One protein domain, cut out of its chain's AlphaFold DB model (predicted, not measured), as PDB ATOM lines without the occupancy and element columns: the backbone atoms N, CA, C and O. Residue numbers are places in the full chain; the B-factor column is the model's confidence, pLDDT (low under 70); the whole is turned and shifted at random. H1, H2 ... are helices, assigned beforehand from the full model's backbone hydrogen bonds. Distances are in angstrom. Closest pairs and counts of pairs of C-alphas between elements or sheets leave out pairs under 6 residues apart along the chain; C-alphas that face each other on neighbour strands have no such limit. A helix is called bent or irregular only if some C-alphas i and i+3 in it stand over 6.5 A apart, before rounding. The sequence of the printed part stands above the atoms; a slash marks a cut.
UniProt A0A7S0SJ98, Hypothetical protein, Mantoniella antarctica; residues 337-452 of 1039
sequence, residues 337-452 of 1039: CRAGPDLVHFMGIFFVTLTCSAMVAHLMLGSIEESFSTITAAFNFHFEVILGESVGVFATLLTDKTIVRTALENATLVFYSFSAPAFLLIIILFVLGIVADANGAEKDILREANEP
ATOM      1  N   CYS A 337     -17.658  14.860 100.383       85.31
ATOM      2  CA  CYS A 337     -17.125  13.489 100.379       85.31
ATOM      3  C   CYS A 337     -17.023  12.905  98.957       85.31
ATOM      4  O   CYS A 337     -16.071  12.183  98.666       85.31
ATOM      5  N   ARG A 338     -17.993  13.210  98.085       86.56
ATOM      6  CA  ARG A 338     -18.073  12.730  96.697       86.56
ATOM      7  C   ARG A 338     -17.047  13.408  95.789       86.56
ATOM      8  O   ARG A 338     -16.361  12.714  95.055       86.56
ATOM      9  N   ALA A 339     -16.912  14.731  95.880       92.19
ATOM     10  CA  ALA A 339     -15.927  15.514  95.131       92.19
ATOM     11  C   ALA A 339     -14.482  15.290  95.618       92.19
ATOM     12  O   ALA A 339     -13.533  15.562  94.885       92.19
ATOM     13  N   GLY A 340     -14.299  14.811  96.854       88.06
ATOM     14  CA  GLY A 340     -12.998  14.662  97.512       88.06
ATOM     15  C   GLY A 340     -11.907  13.956  96.688       88.06
ATOM     16  O   GLY A 340     -10.820  14.521  96.566       88.06
ATOM     17  N   PRO A 341     -12.139  12.762  96.105       89.88
ATOM     18  CA  PRO A 341     -11.127  12.053  95.315       89.88
ATOM     19  C   PRO A 341     -10.660  12.835  94.080       89.88
ATOM     20  O   PRO A 341      -9.454  12.940  93.838       89.88
ATOM     21  N   ASP A 342     -11.598  13.427  93.341       92.12
ATOM     22  CA  ASP A 342     -11.309  14.181  92.118       92.12
ATOM     23  C   ASP A 342     -10.646  15.525  92.443       92.12
ATOM     24  O   ASP A 342      -9.671  15.910  91.796       92.12
ATOM     25  N   LEU A 343     -11.084  16.184  93.520       90.94
ATOM     26  CA  LEU A 343     -10.440  17.381  94.057       90.94
ATOM     27  C   LEU A 343      -9.002  17.094  94.519       90.94
ATOM     28  O   LEU A 343      -8.118  17.902  94.256       90.94
ATOM     29  N   VAL A 344      -8.725  15.948  95.152       89.19
ATOM     30  CA  VAL A 344      -7.356  15.552  95.541       89.19
ATOM     31  C   VAL A 344      -6.473  15.307  94.313       89.19
ATOM     32  O   VAL A 344      -5.321  15.746  94.297       89.19
ATOM     33  N   HIS A 345      -6.996  14.666  93.262       91.12
ATOM     34  CA  HIS A 345      -6.253  14.509  92.008       91.12
ATOM     35  C   HIS A 345      -5.974  15.867  91.342       91.12
ATOM     36  O   HIS A 345      -4.831  16.156  90.976       91.12
ATOM     37  N   PHE A 346      -6.991  16.728  91.266       92.75
ATOM     38  CA  PHE A 346      -6.882  18.079  90.729       92.75
ATOM     39  C   PHE A 346      -5.892  18.947  91.523       92.75
ATOM     40  O   PHE A 346      -5.054  19.612  90.919       92.75
ATOM     41  N   MET A 347      -5.906  18.889  92.858       89.62
ATOM     42  CA  MET A 347      -4.944  19.589  93.720       89.62
ATOM     43  C   MET A 347      -3.497  19.168  93.434       89.62
ATOM     44  O   MET A 347      -2.606  20.016  93.420       89.62
ATOM     45  N   GLY A 348      -3.250  17.890  93.126       91.56
ATOM     46  CA  GLY A 348      -1.931  17.427  92.683       91.56
ATOM     47  C   GLY A 348      -1.464  18.100  91.385       91.56
ATOM     48  O   GLY A 348      -0.317  18.537  91.291       91.56
ATOM     49  N   ILE A 349      -2.359  18.240  90.400       91.12
ATOM     50  CA  ILE A 349      -2.079  18.939  89.133       91.12
ATOM     51  C   ILE A 349      -1.877  20.442  89.378       91.12
ATOM     52  O   ILE A 349      -0.918  21.027  88.869       91.12
ATOM     53  N   PHE A 350      -2.741  21.056  90.189       89.31
ATOM     54  CA  PHE A 350      -2.685  22.461  90.591       89.31
ATOM     55  C   PHE A 350      -1.345  22.824  91.241       89.31
ATOM     56  O   PHE A 350      -0.666  23.723  90.753       89.31
ATOM     57  N   PHE A 351      -0.903  22.101  92.277       90.38
ATOM     58  CA  PHE A 351       0.358  22.425  92.951       90.38
ATOM     59  C   PHE A 351       1.578  22.258  92.040       90.38
ATOM     60  O   PHE A 351       2.470  23.105  92.073       90.38
ATOM     61  N   VAL A 352       1.620  21.224  91.189       91.88
ATOM     62  CA  VAL A 352       2.713  21.048  90.215       91.88
ATOM     63  C   VAL A 352       2.747  22.213  89.225       91.88
ATOM     64  O   VAL A 352       3.794  22.826  89.022       91.88
ATOM     65  N   THR A 353       1.605  22.557  88.634       89.44
ATOM     66  CA  THR A 353       1.535  23.586  87.586       89.44
ATOM     67  C   THR A 353       1.702  25.011  88.127       89.44
ATOM     68  O   THR A 353       2.407  25.807  87.505       89.44
ATOM     69  N   LEU A 354       1.178  25.320  89.318       88.50
ATOM     70  CA  LEU A 354       1.434  26.586  90.010       88.50
ATOM     71  C   LEU A 354       2.904  26.700  90.438       88.50
ATOM     72  O   LEU A 354       3.497  27.758  90.252       88.50
ATOM     73  N   THR A 355       3.544  25.616  90.897       90.00
ATOM     74  CA  THR A 355       4.995  25.618  91.182       90.00
ATOM     75  C   THR A 355       5.819  25.867  89.914       90.00
ATOM     76  O   THR A 355       6.783  26.630  89.953       90.00
ATOM     77  N   CYS A 356       5.431  25.298  88.766       90.50
ATOM     78  CA  CYS A 356       6.060  25.624  87.482       90.50
ATOM     79  C   CYS A 356       5.880  27.106  87.106       90.50
ATOM     80  O   CYS A 356       6.839  27.733  86.657       90.50
ATOM     81  N   SER A 357       4.695  27.685  87.330       87.69
ATOM     82  CA  SER A 357       4.439  29.115  87.097       87.69
ATOM     83  C   SER A 357       5.272  30.007  88.030       87.69
ATOM     84  O   SER A 357       5.949  30.922  87.564       87.69
ATOM     85  N   ALA A 358       5.341  29.684  89.326       90.56
ATOM     86  CA  ALA A 358       6.189  30.366  90.307       90.56
ATOM     87  C   ALA A 358       7.689  30.261  89.973       90.56
ATOM     88  O   ALA A 358       8.429  31.228  90.149       90.56
ATOM     89  N   MET A 359       8.143  29.128  89.427       91.06
ATOM     90  CA  MET A 359       9.518  28.962  88.948       91.06
ATOM     91  C   MET A 359       9.811  29.840  87.721       91.06
ATOM     92  O   MET A 359      10.872  30.459  87.664       91.06
ATOM     93  N   VAL A 360       8.882  29.944  86.762       88.88
ATOM     94  CA  VAL A 360       9.004  30.885  85.631       88.88
ATOM     95  C   VAL A 360       9.037  32.329  86.135       88.88
ATOM     96  O   VAL A 360       9.891  33.101  85.706       88.88
ATOM     97  N   ALA A 361       8.174  32.681  87.088       86.44
ATOM     98  CA  ALA A 361       8.127  34.008  87.691       86.44
ATOM     99  C   ALA A 361       9.454  34.379  88.376       86.44
ATOM    100  O   ALA A 361      10.037  35.417  88.072       86.44
ATOM    101  N   HIS A 362       9.980  33.492  89.223       90.19
ATOM    102  CA  HIS A 362      11.275  33.659  89.885       90.19
ATOM    103  C   HIS A 362      12.426  33.838  88.878       90.19
ATOM    104  O   HIS A 362      13.244  34.743  89.032       90.19
ATOM    105  N   LEU A 363      12.458  33.040  87.803       89.19
ATOM    106  CA  LEU A 363      13.492  33.128  86.760       89.19
ATOM    107  C   LEU A 363      13.402  34.395  85.889       89.19
ATOM    108  O   LEU A 363      14.424  34.822  85.356       89.19
ATOM    109  N   MET A 364      12.210  34.976  85.711       83.38
ATOM    110  CA  MET A 364      11.995  36.170  84.875       83.38
ATOM    111  C   MET A 364      12.040  37.488  85.663       83.38
ATOM    112  O   MET A 364      12.451  38.507  85.112       83.38
ATOM    113  N   LEU A 365      11.593  37.488  86.924       83.38
ATOM    114  CA  LEU A 365      11.351  38.698  87.725       83.38
ATOM    115  C   LEU A 365      12.117  38.747  89.052       83.38
ATOM    116  O   LEU A 365      12.258  39.831  89.613       83.38
ATOM    117  N   GLY A 366      12.665  37.630  89.543       85.44
ATOM    118  CA  GLY A 366      13.335  37.560  90.852       85.44
ATOM    119  C   GLY A 366      14.653  38.334  90.977       85.44
ATOM    120  O   GLY A 366      15.224  38.390  92.062       85.44
ATOM    121  N   SER A 367      15.143  38.932  89.889       84.00
ATOM    122  CA  SER A 367      16.267  39.880  89.874       84.00
ATOM    123  C   SER A 367      15.837  41.356  89.857       84.00
ATOM    124  O   SER A 367      16.697  42.232  89.944       84.00
ATOM    125  N   ILE A 368      14.537  41.625  89.708       80.56
ATOM    126  CA  ILE A 368      13.943  42.963  89.577       80.56
ATOM    127  C   ILE A 368      13.061  43.287  90.788       80.56
ATOM    128  O   ILE A 368      13.067  44.424  91.247       80.56
ATOM    129  N   GLU A 369      12.308  42.303  91.285       82.88
ATOM    130  CA  GLU A 369      11.210  42.500  92.233       82.88
ATOM    131  C   GLU A 369      11.314  41.547  93.433       82.88
ATOM    132  O   GLU A 369      11.570  40.348  93.278       82.88
ATOM    133  N   GLU A 370      11.091  42.070  94.642       82.62
ATOM    134  CA  GLU A 370      11.339  41.339  95.891       82.62
ATOM    135  C   GLU A 370      10.332  40.198  96.096       82.62
ATOM    136  O   GLU A 370      10.722  39.100  96.505       82.62
ATOM    137  N   SER A 371       9.073  40.387  95.679       84.94
ATOM    138  CA  SER A 371       8.025  39.351  95.687       84.94
ATOM    139  C   SER A 371       8.377  38.097  94.873       84.94
ATOM    140  O   SER A 371       7.816  37.030  95.111       84.94
ATOM    141  N   PHE A 372       9.320  38.187  93.928       87.88
ATOM    142  CA  PHE A 372       9.787  37.053  93.121       87.88
ATOM    143  C   PHE A 372      11.212  36.594  93.476       87.88
ATOM    144  O   PHE A 372      11.737  35.676  92.841       87.88
ATOM    145  N   SER A 373      11.848  37.195  94.488       87.62
ATOM    146  CA  SER A 373      13.246  36.934  94.886       87.62
ATOM    147  C   SER A 373      13.527  35.487  95.312       87.62
ATOM    148  O   SER A 373      14.652  35.006  95.183       87.62
ATOM    149  N   THR A 374      12.506  34.759  95.771       89.94
ATOM    150  CA  THR A 374      12.572  33.328  96.096       89.94
ATOM    151  C   THR A 374      11.389  32.585  95.486       89.94
ATOM    152  O   THR A 374      10.330  33.168  95.259       89.94
ATOM    153  N   ILE A 375      11.534  31.275  95.259       90.75
ATOM    154  CA  ILE A 375      10.440  30.435  94.741       90.75
ATOM    155  C   ILE A 375       9.248  30.418  95.716       90.75
ATOM    156  O   ILE A 375       8.105  30.420  95.271       90.75
ATOM    157  N   THR A 376       9.491  30.470  97.032       90.81
ATOM    158  CA  THR A 376       8.432  30.535  98.053       90.81
ATOM    159  C   THR A 376       7.675  31.864  98.016       90.81
ATOM    160  O   THR A 376       6.449  31.860  98.053       90.81
ATOM    161  N   ALA A 377       8.375  32.998  97.878       88.81
ATOM    162  CA  ALA A 377       7.728  34.299  97.699       88.81
ATOM    163  C   ALA A 377       6.930  34.342  96.383       88.81
ATOM    164  O   ALA A 377       5.747  34.667  96.392       88.81
ATOM    165  N   ALA A 378       7.520  33.867  95.280       90.81
ATOM    166  CA  ALA A 378       6.847  33.769  93.985       90.81
ATOM    167  C   ALA A 378       5.602  32.859  94.018       90.81
ATOM    168  O   ALA A 378       4.644  33.095  93.282       90.81
ATOM    169  N   PHE A 379       5.603  31.819  94.858       89.81
ATOM    170  CA  PHE A 379       4.466  30.925  95.088       89.81
ATOM    171  C   PHE A 379       3.363  31.614  95.907       89.81
ATOM    172  O   PHE A 379       2.204  31.576  95.500       89.81
ATOM    173  N   ASN A 380       3.712  32.311  96.994       89.81
ATOM    174  CA  ASN A 380       2.763  33.112  97.779       89.81
ATOM    175  C   ASN A 380       2.127  34.229  96.935       89.81
ATOM    176  O   ASN A 380       0.908  34.390  96.954       89.81
ATOM    177  N   PHE A 381       2.918  34.892  96.089       88.56
ATOM    178  CA  PHE A 381       2.437  35.903  95.150       88.56
ATOM    179  C   PHE A 381       1.346  35.367  94.207       88.56
ATOM    180  O   PHE A 381       0.422  36.093  93.858       88.56
ATOM    181  N   HIS A 382       1.358  34.082  93.823       87.62
ATOM    182  CA  HIS A 382       0.253  33.517  93.030       87.62
ATOM    183  C   HIS A 382      -1.077  33.465  93.809       87.62
ATOM    184  O   HIS A 382      -2.137  33.543  93.191       87.62
ATOM    185  N   PHE A 383      -1.055  33.399  95.145       86.50
ATOM    186  CA  PHE A 383      -2.256  33.565  95.970       86.50
ATOM    187  C   PHE A 383      -2.640  35.046  96.133       86.50
ATOM    188  O   PHE A 383      -3.822  35.368  96.064       86.50
ATOM    189  N   GLU A 384      -1.673  35.963  96.213       87.50
ATOM    190  CA  GLU A 384      -1.909  37.422  96.138       87.50
ATOM    191  C   GLU A 384      -2.491  37.853  94.768       87.50
ATOM    192  O   GLU A 384      -3.185  38.866  94.665       87.50
ATOM    193  N   VAL A 385      -2.255  37.081  93.698       85.31
ATOM    194  CA  VAL A 385      -2.938  37.211  92.392       85.31
ATOM    195  C   VAL A 385      -4.383  36.718  92.451       85.31
ATOM    196  O   VAL A 385      -5.255  37.388  91.904       85.31
ATOM    197  N   ILE A 386      -4.670  35.605  93.138       82.81
ATOM    198  CA  ILE A 386      -6.053  35.133  93.347       82.81
ATOM    199  C   ILE A 386      -6.862  36.150  94.173       82.81
ATOM    200  O   ILE A 386      -8.030  36.388  93.877       82.81
ATOM    201  N   LEU A 387      -6.243  36.765  95.187       84.50
ATOM    202  CA  LEU A 387      -6.869  37.778  96.046       84.50
ATOM    203  C   LEU A 387      -6.946  39.176  95.398       84.50
ATOM    204  O   LEU A 387      -7.682  40.032  95.883       84.50
ATOM    205  N   GLY A 388      -6.217  39.413  94.302       81.62
ATOM    206  CA  GLY A 388      -6.244  40.660  93.525       81.62
ATOM    207  C   GLY A 388      -5.349  41.797  94.041       81.62
ATOM    208  O   GLY A 388      -5.274  42.843  93.400       81.62
ATOM    209  N   GLU A 389      -4.634  41.607  95.151       80.88
ATOM    210  CA  GLU A 389      -3.758  42.622  95.764       80.88
ATOM    211  C   GLU A 389      -2.551  42.972  94.871       80.88
ATOM    212  O   GLU A 389      -2.183  44.135  94.694       80.88
ATOM    213  N   SER A 390      -1.992  41.961  94.207       79.50
ATOM    214  CA  SER A 390      -0.790  42.059  93.363       79.50
ATOM    215  C   SER A 390      -0.930  42.884  92.070       79.50
ATOM    216  O   SER A 390       0.069  43.133  91.389       79.50
ATOM    217  N   VAL A 391      -2.132  43.357  91.712       76.38
ATOM    218  CA  VAL A 391      -2.356  44.179  90.502       76.38
ATOM    219  C   VAL A 391      -1.507  45.458  90.527       76.38
ATOM    220  O   VAL A 391      -1.020  45.895  89.481       76.38
ATOM    221  N   GLY A 392      -1.251  46.017  91.717       78.25
ATOM    222  CA  GLY A 392      -0.347  47.156  91.894       78.25
ATOM    223  C   GLY A 392       1.095  46.866  91.458       78.25
ATOM    224  O   GLY A 392       1.706  47.706  90.802       78.25
ATOM    225  N   VAL A 393       1.608  45.662  91.740       81.19
ATOM    226  CA  VAL A 393       2.983  45.239  91.403       81.19
ATOM    227  C   VAL A 393       3.146  45.043  89.894       81.19
ATOM    228  O   VAL A 393       4.133  45.475  89.301       81.19
ATOM    229  N   PHE A 394       2.145  44.476  89.212       79.69
ATOM    230  CA  PHE A 394       2.165  44.439  87.745       79.69
ATOM    231  C   PHE A 394       2.071  45.843  87.129       79.69
ATOM    232  O   PHE A 394       2.732  46.114  86.126       79.69
ATOM    233  N   ALA A 395       1.299  46.754  87.729       78.31
ATOM    234  CA  ALA A 395       1.190  48.129  87.254       78.31
ATOM    235  C   ALA A 395       2.507  48.914  87.412       78.31
ATOM    236  O   ALA A 395       2.907  49.600  86.468       78.31
ATOM    237  N   THR A 396       3.220  48.798  88.539       80.62
ATOM    238  CA  THR A 396       4.550  49.418  88.709       80.62
ATOM    239  C   THR A 396       5.562  48.815  87.739       80.62
ATOM    240  O   THR A 396       6.197  49.557  86.989       80.62
ATOM    241  N   LEU A 397       5.640  47.480  87.649       78.25
ATOM    242  CA  LEU A 397       6.548  46.790  86.728       78.25
ATOM    243  C   LEU A 397       6.327  47.198  85.263       78.25
ATOM    244  O   LEU A 397       7.308  47.373  84.539       78.25
ATOM    245  N   LEU A 398       5.079  47.383  84.818       77.75
ATOM    246  CA  LEU A 398       4.754  47.799  83.445       77.75
ATOM    247  C   LEU A 398       4.910  49.309  83.185       77.75
ATOM    248  O   LEU A 398       5.082  49.701  82.029       77.75
ATOM    249  N   THR A 399       4.837  50.164  84.211       76.62
ATOM    250  CA  THR A 399       4.915  51.632  84.045       76.62
ATOM    251  C   THR A 399       6.300  52.224  84.295       76.62
ATOM    252  O   THR A 399       6.570  53.317  83.786       76.62
ATOM    253  N   ASP A 400       7.185  51.528  85.014       75.12
ATOM    254  CA  ASP A 400       8.552  51.994  85.240       75.12
ATOM    255  C   ASP A 400       9.376  52.011  83.937       75.12
ATOM    256  O   ASP A 400       9.545  51.004  83.246       75.12
ATOM    257  N   LYS A 401       9.898  53.197  83.614       63.25
ATOM    258  CA  LYS A 401      10.719  53.494  82.429       63.25
ATOM    259  C   LYS A 401      12.212  53.608  82.748       63.25
ATOM    260  O   LYS A 401      12.994  53.877  81.839       63.25
ATOM    261  N   THR A 402      12.614  53.466  84.012       64.69
ATOM    262  CA  THR A 402      14.024  53.534  84.424       64.69
ATOM    263  C   THR A 402      14.785  52.254  84.071       64.69
ATOM    264  O   THR A 402      15.977  52.309  83.763       64.69
ATOM    265  N   ILE A 403      14.087  51.115  84.026       66.00
ATOM    266  CA  ILE A 403      14.636  49.816  83.627       66.00
ATOM    267  C   ILE A 403      14.665  49.719  82.094       66.00
ATOM    268  O   ILE A 403      13.630  49.605  81.436       66.00
ATOM    269  N   VAL A 404      15.868  49.720  81.510       62.59
ATOM    270  CA  VAL A 404      16.072  49.547  80.060       62.59
ATOM    271  C   VAL A 404      15.882  48.075  79.678       62.59
ATOM    272  O   VAL A 404      16.846  47.321  79.577       62.59
ATOM    273  N   ARG A 405      14.624  47.664  79.484       69.31
ATOM    274  CA  ARG A 405      14.264  46.302  79.053       69.31
ATOM    275  C   ARG A 405      14.415  46.113  77.545       69.31
ATOM    276  O   ARG A 405      14.051  46.983  76.751       69.31
ATOM    277  N   THR A 406      14.862  44.931  77.140       78.88
ATOM    278  CA  THR A 406      14.813  44.469  75.749       78.88
ATOM    279  C   THR A 406      13.353  44.335  75.295       78.88
ATOM    280  O   THR A 406      12.482  43.935  76.067       78.88
ATOM    281  N   ALA A 407      13.060  44.590  74.015       76.94
ATOM    282  CA  ALA A 407      11.703  44.436  73.469       76.94
ATOM    283  C   ALA A 407      11.114  43.022  73.685       76.94
ATOM    284  O   ALA A 407       9.908  42.881  73.882       76.94
ATOM    285  N   LEU A 408      11.971  41.991  73.700       77.81
ATOM    286  CA  LEU A 408      11.606  40.613  74.032       77.81
ATOM    287  C   LEU A 408      11.178  40.463  75.501       77.81
ATOM    288  O   LEU A 408      10.116  39.910  75.755       77.81
ATOM    289  N   GLU A 409      11.960  40.999  76.442       76.81
ATOM    290  CA  GLU A 409      11.684  40.944  77.888       76.81
ATOM    291  C   GLU A 409      10.355  41.626  78.228       76.81
ATOM    292  O   GLU A 409       9.550  41.093  78.991       76.81
ATOM    293  N   ASN A 410      10.086  42.782  77.611       79.69
ATOM    294  CA  ASN A 410       8.825  43.493  77.799       79.69
ATOM    295  C   ASN A 410       7.631  42.723  77.204       79.69
ATOM    296  O   ASN A 410       6.559  42.692  77.803       79.69
ATOM    297  N   ALA A 411       7.812  42.049  76.061       79.50
ATOM    298  CA  ALA A 411       6.783  41.182  75.488       79.50
ATOM    299  C   ALA A 411       6.508  39.946  76.368       79.50
ATOM    300  O   ALA A 411       5.348  39.592  76.573       79.50
ATOM    301  N   THR A 412       7.547  39.325  76.944       78.50
ATOM    302  CA  THR A 412       7.384  38.210  77.892       78.50
ATOM    303  C   THR A 412       6.775  38.651  79.221       78.50
ATOM    304  O   THR A 412       5.983  37.901  79.782       78.50
ATOM    305  N   LEU A 413       7.068  39.868  79.697       82.06
ATOM    306  CA  LEU A 413       6.444  40.444  80.891       82.06
ATOM    307  C   LEU A 413       4.940  40.651  80.688       82.06
ATOM    308  O   LEU A 413       4.146  40.196  81.508       82.06
ATOM    309  N   VAL A 414       4.542  41.270  79.570       83.12
ATOM    310  CA  VAL A 414       3.122  41.439  79.218       83.12
ATOM    311  C   VAL A 414       2.438  40.075  79.099       83.12
ATOM    312  O   VAL A 414       1.389  39.874  79.712       83.12
ATOM    313  N   PHE A 415       3.053  39.112  78.400       83.81
ATOM    314  CA  PHE A 415       2.513  37.755  78.283       83.81
ATOM    315  C   PHE A 415       2.319  37.093  79.653       83.81
ATOM    316  O   PHE A 415       1.221  36.622  79.931       83.81
ATOM    317  N   TYR A 416       3.332  37.120  80.526       84.94
ATOM    318  CA  TYR A 416       3.260  36.541  81.871       84.94
ATOM    319  C   TYR A 416       2.181  37.210  82.738       84.94
ATOM    320  O   TYR A 416       1.377  36.518  83.365       84.94
ATOM    321  N   SER A 417       2.111  38.548  82.721       83.00
ATOM    322  CA  SER A 417       1.128  39.321  83.497       83.00
ATOM    323  C   SER A 417      -0.326  39.052  83.089       83.00
ATOM    324  O   SER A 417      -1.225  39.203  83.910       83.00
ATOM    325  N   PHE A 418      -0.562  38.606  81.850       83.19
ATOM    326  CA  PHE A 418      -1.873  38.138  81.396       83.19
ATOM    327  C   PHE A 418      -2.070  36.634  81.642       83.19
ATOM    328  O   PHE A 418      -3.140  36.210  82.082       83.19
ATOM    329  N   SER A 419      -1.048  35.810  81.383       82.00
ATOM    330  CA  SER A 419      -1.171  34.353  81.454       82.00
ATOM    331  C   SER A 419      -1.338  33.839  82.879       82.00
ATOM    332  O   SER A 419      -2.103  32.902  83.070       82.00
ATOM    333  N   ALA A 420      -0.660  34.425  83.875       82.50
ATOM    334  CA  ALA A 420      -0.745  33.944  85.254       82.50
ATOM    335  C   ALA A 420      -2.150  34.149  85.869       82.50
ATOM    336  O   ALA A 420      -2.728  33.155  86.315       82.50
ATOM    337  N   PRO A 421      -2.785  35.343  85.815       82.50
ATOM    338  CA  PRO A 421      -4.168  35.505  86.272       82.50
ATOM    339  C   PRO A 421      -5.173  34.666  85.471       82.50
ATOM    340  O   PRO A 421      -6.052  34.044  86.062       82.50
ATOM    341  N   ALA A 422      -5.033  34.587  84.140       84.31
ATOM    342  CA  ALA A 422      -5.931  33.784  83.305       84.31
ATOM    343  C   ALA A 422      -5.839  32.279  83.628       84.31
ATOM    344  O   ALA A 422      -6.856  31.591  83.697       84.31
ATOM    345  N   PHE A 423      -4.630  31.774  83.878       84.94
ATOM    346  CA  PHE A 423      -4.383  30.397  84.301       84.94
ATOM    347  C   PHE A 423      -4.985  30.096  85.683       84.94
ATOM    348  O   PHE A 423      -5.656  29.077  85.853       84.94
ATOM    349  N   LEU A 424      -4.818  31.004  86.651       84.56
ATOM    350  CA  LEU A 424      -5.401  30.878  87.992       84.56
ATOM    351  C   LEU A 424      -6.940  30.940  87.962       84.56
ATOM    352  O   LEU A 424      -7.599  30.175  88.665       84.56
ATOM    353  N   LEU A 425      -7.529  31.768  87.093       86.50
ATOM    354  CA  LEU A 425      -8.978  31.804  86.861       86.50
ATOM    355  C   LEU A 425      -9.485  30.465  86.294       86.50
ATOM    356  O   LEU A 425     -10.459  29.912  86.801       86.50
ATOM    357  N   ILE A 426      -8.793  29.899  85.298       87.31
ATOM    358  CA  ILE A 426      -9.116  28.580  84.725       87.31
ATOM    359  C   ILE A 426      -9.054  27.472  85.794       87.31
ATOM    360  O   ILE A 426      -9.937  26.617  85.837       87.31
ATOM    361  N   ILE A 427      -8.065  27.505  86.694       87.38
ATOM    362  CA  ILE A 427      -7.984  26.592  87.847       87.38
ATOM    363  C   ILE A 427      -9.232  26.696  88.735       87.38
ATOM    364  O   ILE A 427      -9.812  25.672  89.097       87.38
ATOM    365  N   ILE A 428      -9.660  27.914  89.077       87.38
ATOM    366  CA  ILE A 428     -10.822  28.143  89.951       87.38
ATOM    367  C   ILE A 428     -12.112  27.628  89.292       87.38
ATOM    368  O   ILE A 428     -12.935  27.007  89.966       87.38
ATOM    369  N   LEU A 429     -12.257  27.790  87.970       90.62
ATOM    370  CA  LEU A 429     -13.374  27.215  87.211       90.62
ATOM    371  C   LEU A 429     -13.393  25.678  87.253       90.62
ATOM    372  O   LEU A 429     -14.471  25.099  87.364       90.62
ATOM    373  N   PHE A 430     -12.237  25.005  87.223       90.69
ATOM    374  CA  PHE A 430     -12.185  23.546  87.385       90.69
ATOM    375  C   PHE A 430     -12.605  23.090  88.790       90.69
ATOM    376  O   PHE A 430     -13.363  22.128  88.903       90.69
ATOM    377  N   VAL A 431     -12.181  23.788  89.855       90.62
ATOM    378  CA  VAL A 431     -12.644  23.490  91.228       90.62
ATOM    379  C   VAL A 431     -14.162  23.654  91.328       90.62
ATOM    380  O   VAL A 431     -14.841  22.768  91.849       90.62
ATOM    381  N   LEU A 432     -14.699  24.754  90.790       91.00
ATOM    382  CA  LEU A 432     -16.136  25.012  90.772       91.00
ATOM    383  C   LEU A 432     -16.897  23.933  89.987       91.00
ATOM    384  O   LEU A 432     -17.917  23.455  90.470       91.00
ATOM    385  N   GLY A 433     -16.385  23.508  88.827       93.50
ATOM    386  CA  GLY A 433     -16.991  22.460  88.000       93.50
ATOM    387  C   GLY A 433     -17.075  21.101  88.702       93.50
ATOM    388  O   GLY A 433     -18.148  20.504  88.737       93.50
ATOM    389  N   ILE A 434     -15.981  20.644  89.325       93.31
ATOM    390  CA  ILE A 434     -15.941  19.367  90.068       93.31
ATOM    391  C   ILE A 434     -16.936  19.383  91.243       93.31
ATOM    392  O   ILE A 434     -17.656  18.412  91.475       93.31
ATOM    393  N   VAL A 435     -17.013  20.498  91.978       92.56
ATOM    394  CA  VAL A 435     -17.953  20.643  93.102       92.56
ATOM    395  C   VAL A 435     -19.401  20.787  92.616       92.56
ATOM    396  O   VAL A 435     -20.311  20.276  93.268       92.56
ATOM    397  N   ALA A 436     -19.636  21.442  91.475       92.50
ATOM    398  CA  ALA A 436     -20.966  21.598  90.886       92.50
ATOM    399  C   ALA A 436     -21.546  20.264  90.386       92.50
ATOM    400  O   ALA A 436     -22.697  19.973  90.701       92.50
ATOM    401  N   ASP A 437     -20.753  19.439  89.695       94.31
ATOM    402  CA  ASP A 437     -21.159  18.101  89.236       94.31
ATOM    403  C   ASP A 437     -21.526  17.184  90.415       94.31
ATOM    404  O   ASP A 437     -22.638  16.654  90.493       94.31
ATOM    405  N   ALA A 438     -20.649  17.103  91.424       92.62
ATOM    406  CA  ALA A 438     -20.921  16.345  92.644       92.62
ATOM    407  C   ALA A 438     -22.187  16.837  93.379       92.62
ATOM    408  O   ALA A 438     -22.919  16.029  93.955       92.62
ATOM    409  N   ASN A 439     -22.465  18.147  93.343       91.31
ATOM    410  CA  ASN A 439     -23.668  18.765  93.908       91.31
ATOM    411  C   ASN A 439     -24.934  18.510  93.077       91.31
ATOM    412  O   ASN A 439     -26.010  18.398  93.657       91.31
ATOM    413  N   GLY A 440     -24.832  18.378  91.753       90.81
ATOM    414  CA  GLY A 440     -25.925  17.889  90.910       90.81
ATOM    415  C   GLY A 440     -26.290  16.451  91.276       90.81
ATOM    416  O   GLY A 440     -27.418  16.177  91.685       90.81
ATOM    417  N   ALA A 441     -25.299  15.556  91.264       89.62
ATOM    418  CA  ALA A 441     -25.507  14.131  91.502       89.62
ATOM    419  C   ALA A 441     -26.158  13.807  92.865       89.62
ATOM    420  O   ALA A 441     -27.062  12.975  92.927       89.62
ATOM    421  N   GLU A 442     -25.752  14.457  93.964       88.50
ATOM    422  CA  GLU A 442     -26.395  14.225  95.273       88.50
ATOM    423  C   GLU A 442     -27.794  14.870  95.379       88.50
ATOM    424  O   GLU A 442     -28.647  14.346  96.099       88.50
ATOM    425  N   LYS A 443     -28.081  15.959  94.646       87.38
ATOM    426  CA  LYS A 443     -29.445  16.521  94.560       87.38
ATOM    427  C   LYS A 443     -30.397  15.568  93.841       87.38
ATOM    428  O   LYS A 443     -31.517  15.377  94.314       87.38
ATOM    429  N   ASP A 444     -29.955  14.952  92.747       87.19
ATOM    430  CA  ASP A 444     -30.768  13.988  92.000       87.19
ATOM    431  C   ASP A 444     -31.056  12.725  92.824       87.19
ATOM    432  O   ASP A 444     -32.199  12.269  92.863       87.19
ATOM    433  N   ILE A 445     -30.073  12.227  93.586       84.69
ATOM    434  CA  ILE A 445     -30.263  11.107  94.526       84.69
ATOM    435  C   ILE A 445     -31.325  11.438  95.592       84.69
ATOM    436  O   ILE A 445     -32.193  10.612  95.879       84.69
ATOM    437  N   LEU A 446     -31.310  12.648  96.165       81.69
ATOM    438  CA  LEU A 446     -32.342  13.077  97.124       81.69
ATOM    439  C   LEU A 446     -33.722  13.258  96.468       81.69
ATOM    440  O   LEU A 446     -34.743  12.980  97.101       81.69
ATOM    441  N   ARG A 447     -33.764  13.693  95.203       77.25
ATOM    442  CA  ARG A 447     -35.001  13.830  94.420       77.25
ATOM    443  C   ARG A 447     -35.635  12.470  94.120       77.25
ATOM    444  O   ARG A 447     -36.851  12.344  94.233       77.25
ATOM    445  N   GLU A 448     -34.831  11.461  93.786       80.50
ATOM    446  CA  GLU A 448     -35.292  10.080  93.585       80.50
ATOM    447  C   GLU A 448     -35.760   9.431  94.901       80.50
ATOM    448  O   GLU A 448     -36.779   8.742  94.927       80.50
ATOM    449  N   ALA A 449     -35.074   9.708  96.016       71.50
ATOM    450  CA  ALA A 449     -35.426   9.175  97.333       71.50
ATOM    451  C   ALA A 449     -36.742   9.736  97.925       71.50
ATOM    452  O   ALA A 449     -37.290   9.128  98.847       71.50
ATOM    453  N   ASN A 450     -37.260  10.854  97.393       66.94
ATOM    454  CA  ASN A 450     -38.540  11.488  97.758       66.94
ATOM    455  C   ASN A 450     -38.733  11.668  99.281       66.94
ATOM    456  O   ASN A 450     -39.709  11.214  99.885       66.94
ATOM    457  N   GLU A 451     -37.741  12.290  99.915       68.56
ATOM    458  CA  GLU A 451     -37.630  12.374 101.372       68.56
ATOM    459  C   GLU A 451     -38.356  13.596 101.965       68.56
ATOM    460  O   GLU A 451     -38.490  14.628 101.304       68.56
ATOM    461  N   PRO A 452     -38.839  13.519 103.222       65.88
ATOM    462  CA  PRO A 452     -39.522  14.637 103.861       65.88
ATOM    463  C   PRO A 452     -38.576  15.820 104.124       65.88
ATOM    464  O   PRO A 452     -37.536  15.704 104.774       65.88
TER     465      PRO A 452
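This is residues 337 to 452 of the 1039 residues of the protein "Hypothetical protein" of Mantoniella antarctica (UniProt A0A7S0SJ98). Two long helices, H1 and H4, run side by side in opposite ways along a rod, with the short H2 packed slantwise on H1 and meeting H4 with its last residues, 382 to 386. H3 folds back into H4 as a hairpin, and at the other end of the rod residues 443 to 452, of which 443 to 449 belong to H4, stick out. The 116 printed residues hold four named helices, H1 to H4, all helix, loose, with radius of gyration of the C-alphas 19.4 A and spans 69 by 22 by 22 A.

Find C-alpha 337 at (-17.125, 13.489, 100.379); irregular H1 runs to 365, 40.1 A, its C-alphas 338 and 341 7.1 A apart. Then come H2, 375 to 386, H3, 391 to 399, and H4, 407 to 449, 63.5 A, ending at (-35.426, 9.175, 97.333).

H1 touches H4 opposite ways at a shallow 5 degrees, closest C-alphas Ala 339 and Ala 438, 5.6 A. H1 residues 354 to 362 alone touch H2, closest C-alphas Ala 358 and Ala 378, 5.1 A. Hairpin H3 and H4 only just touch, with 3 pairs of C-alphas within 8 A. O i to N i+4 pairs are within hydrogen-bond range throughout H3, and 23 of 25 in H1, 7 of 8 in H2, 38 of 39 in H4.

The printed part has no cut and no long link; pLDDT is under 70 at 401 to 405 and 450 to 452.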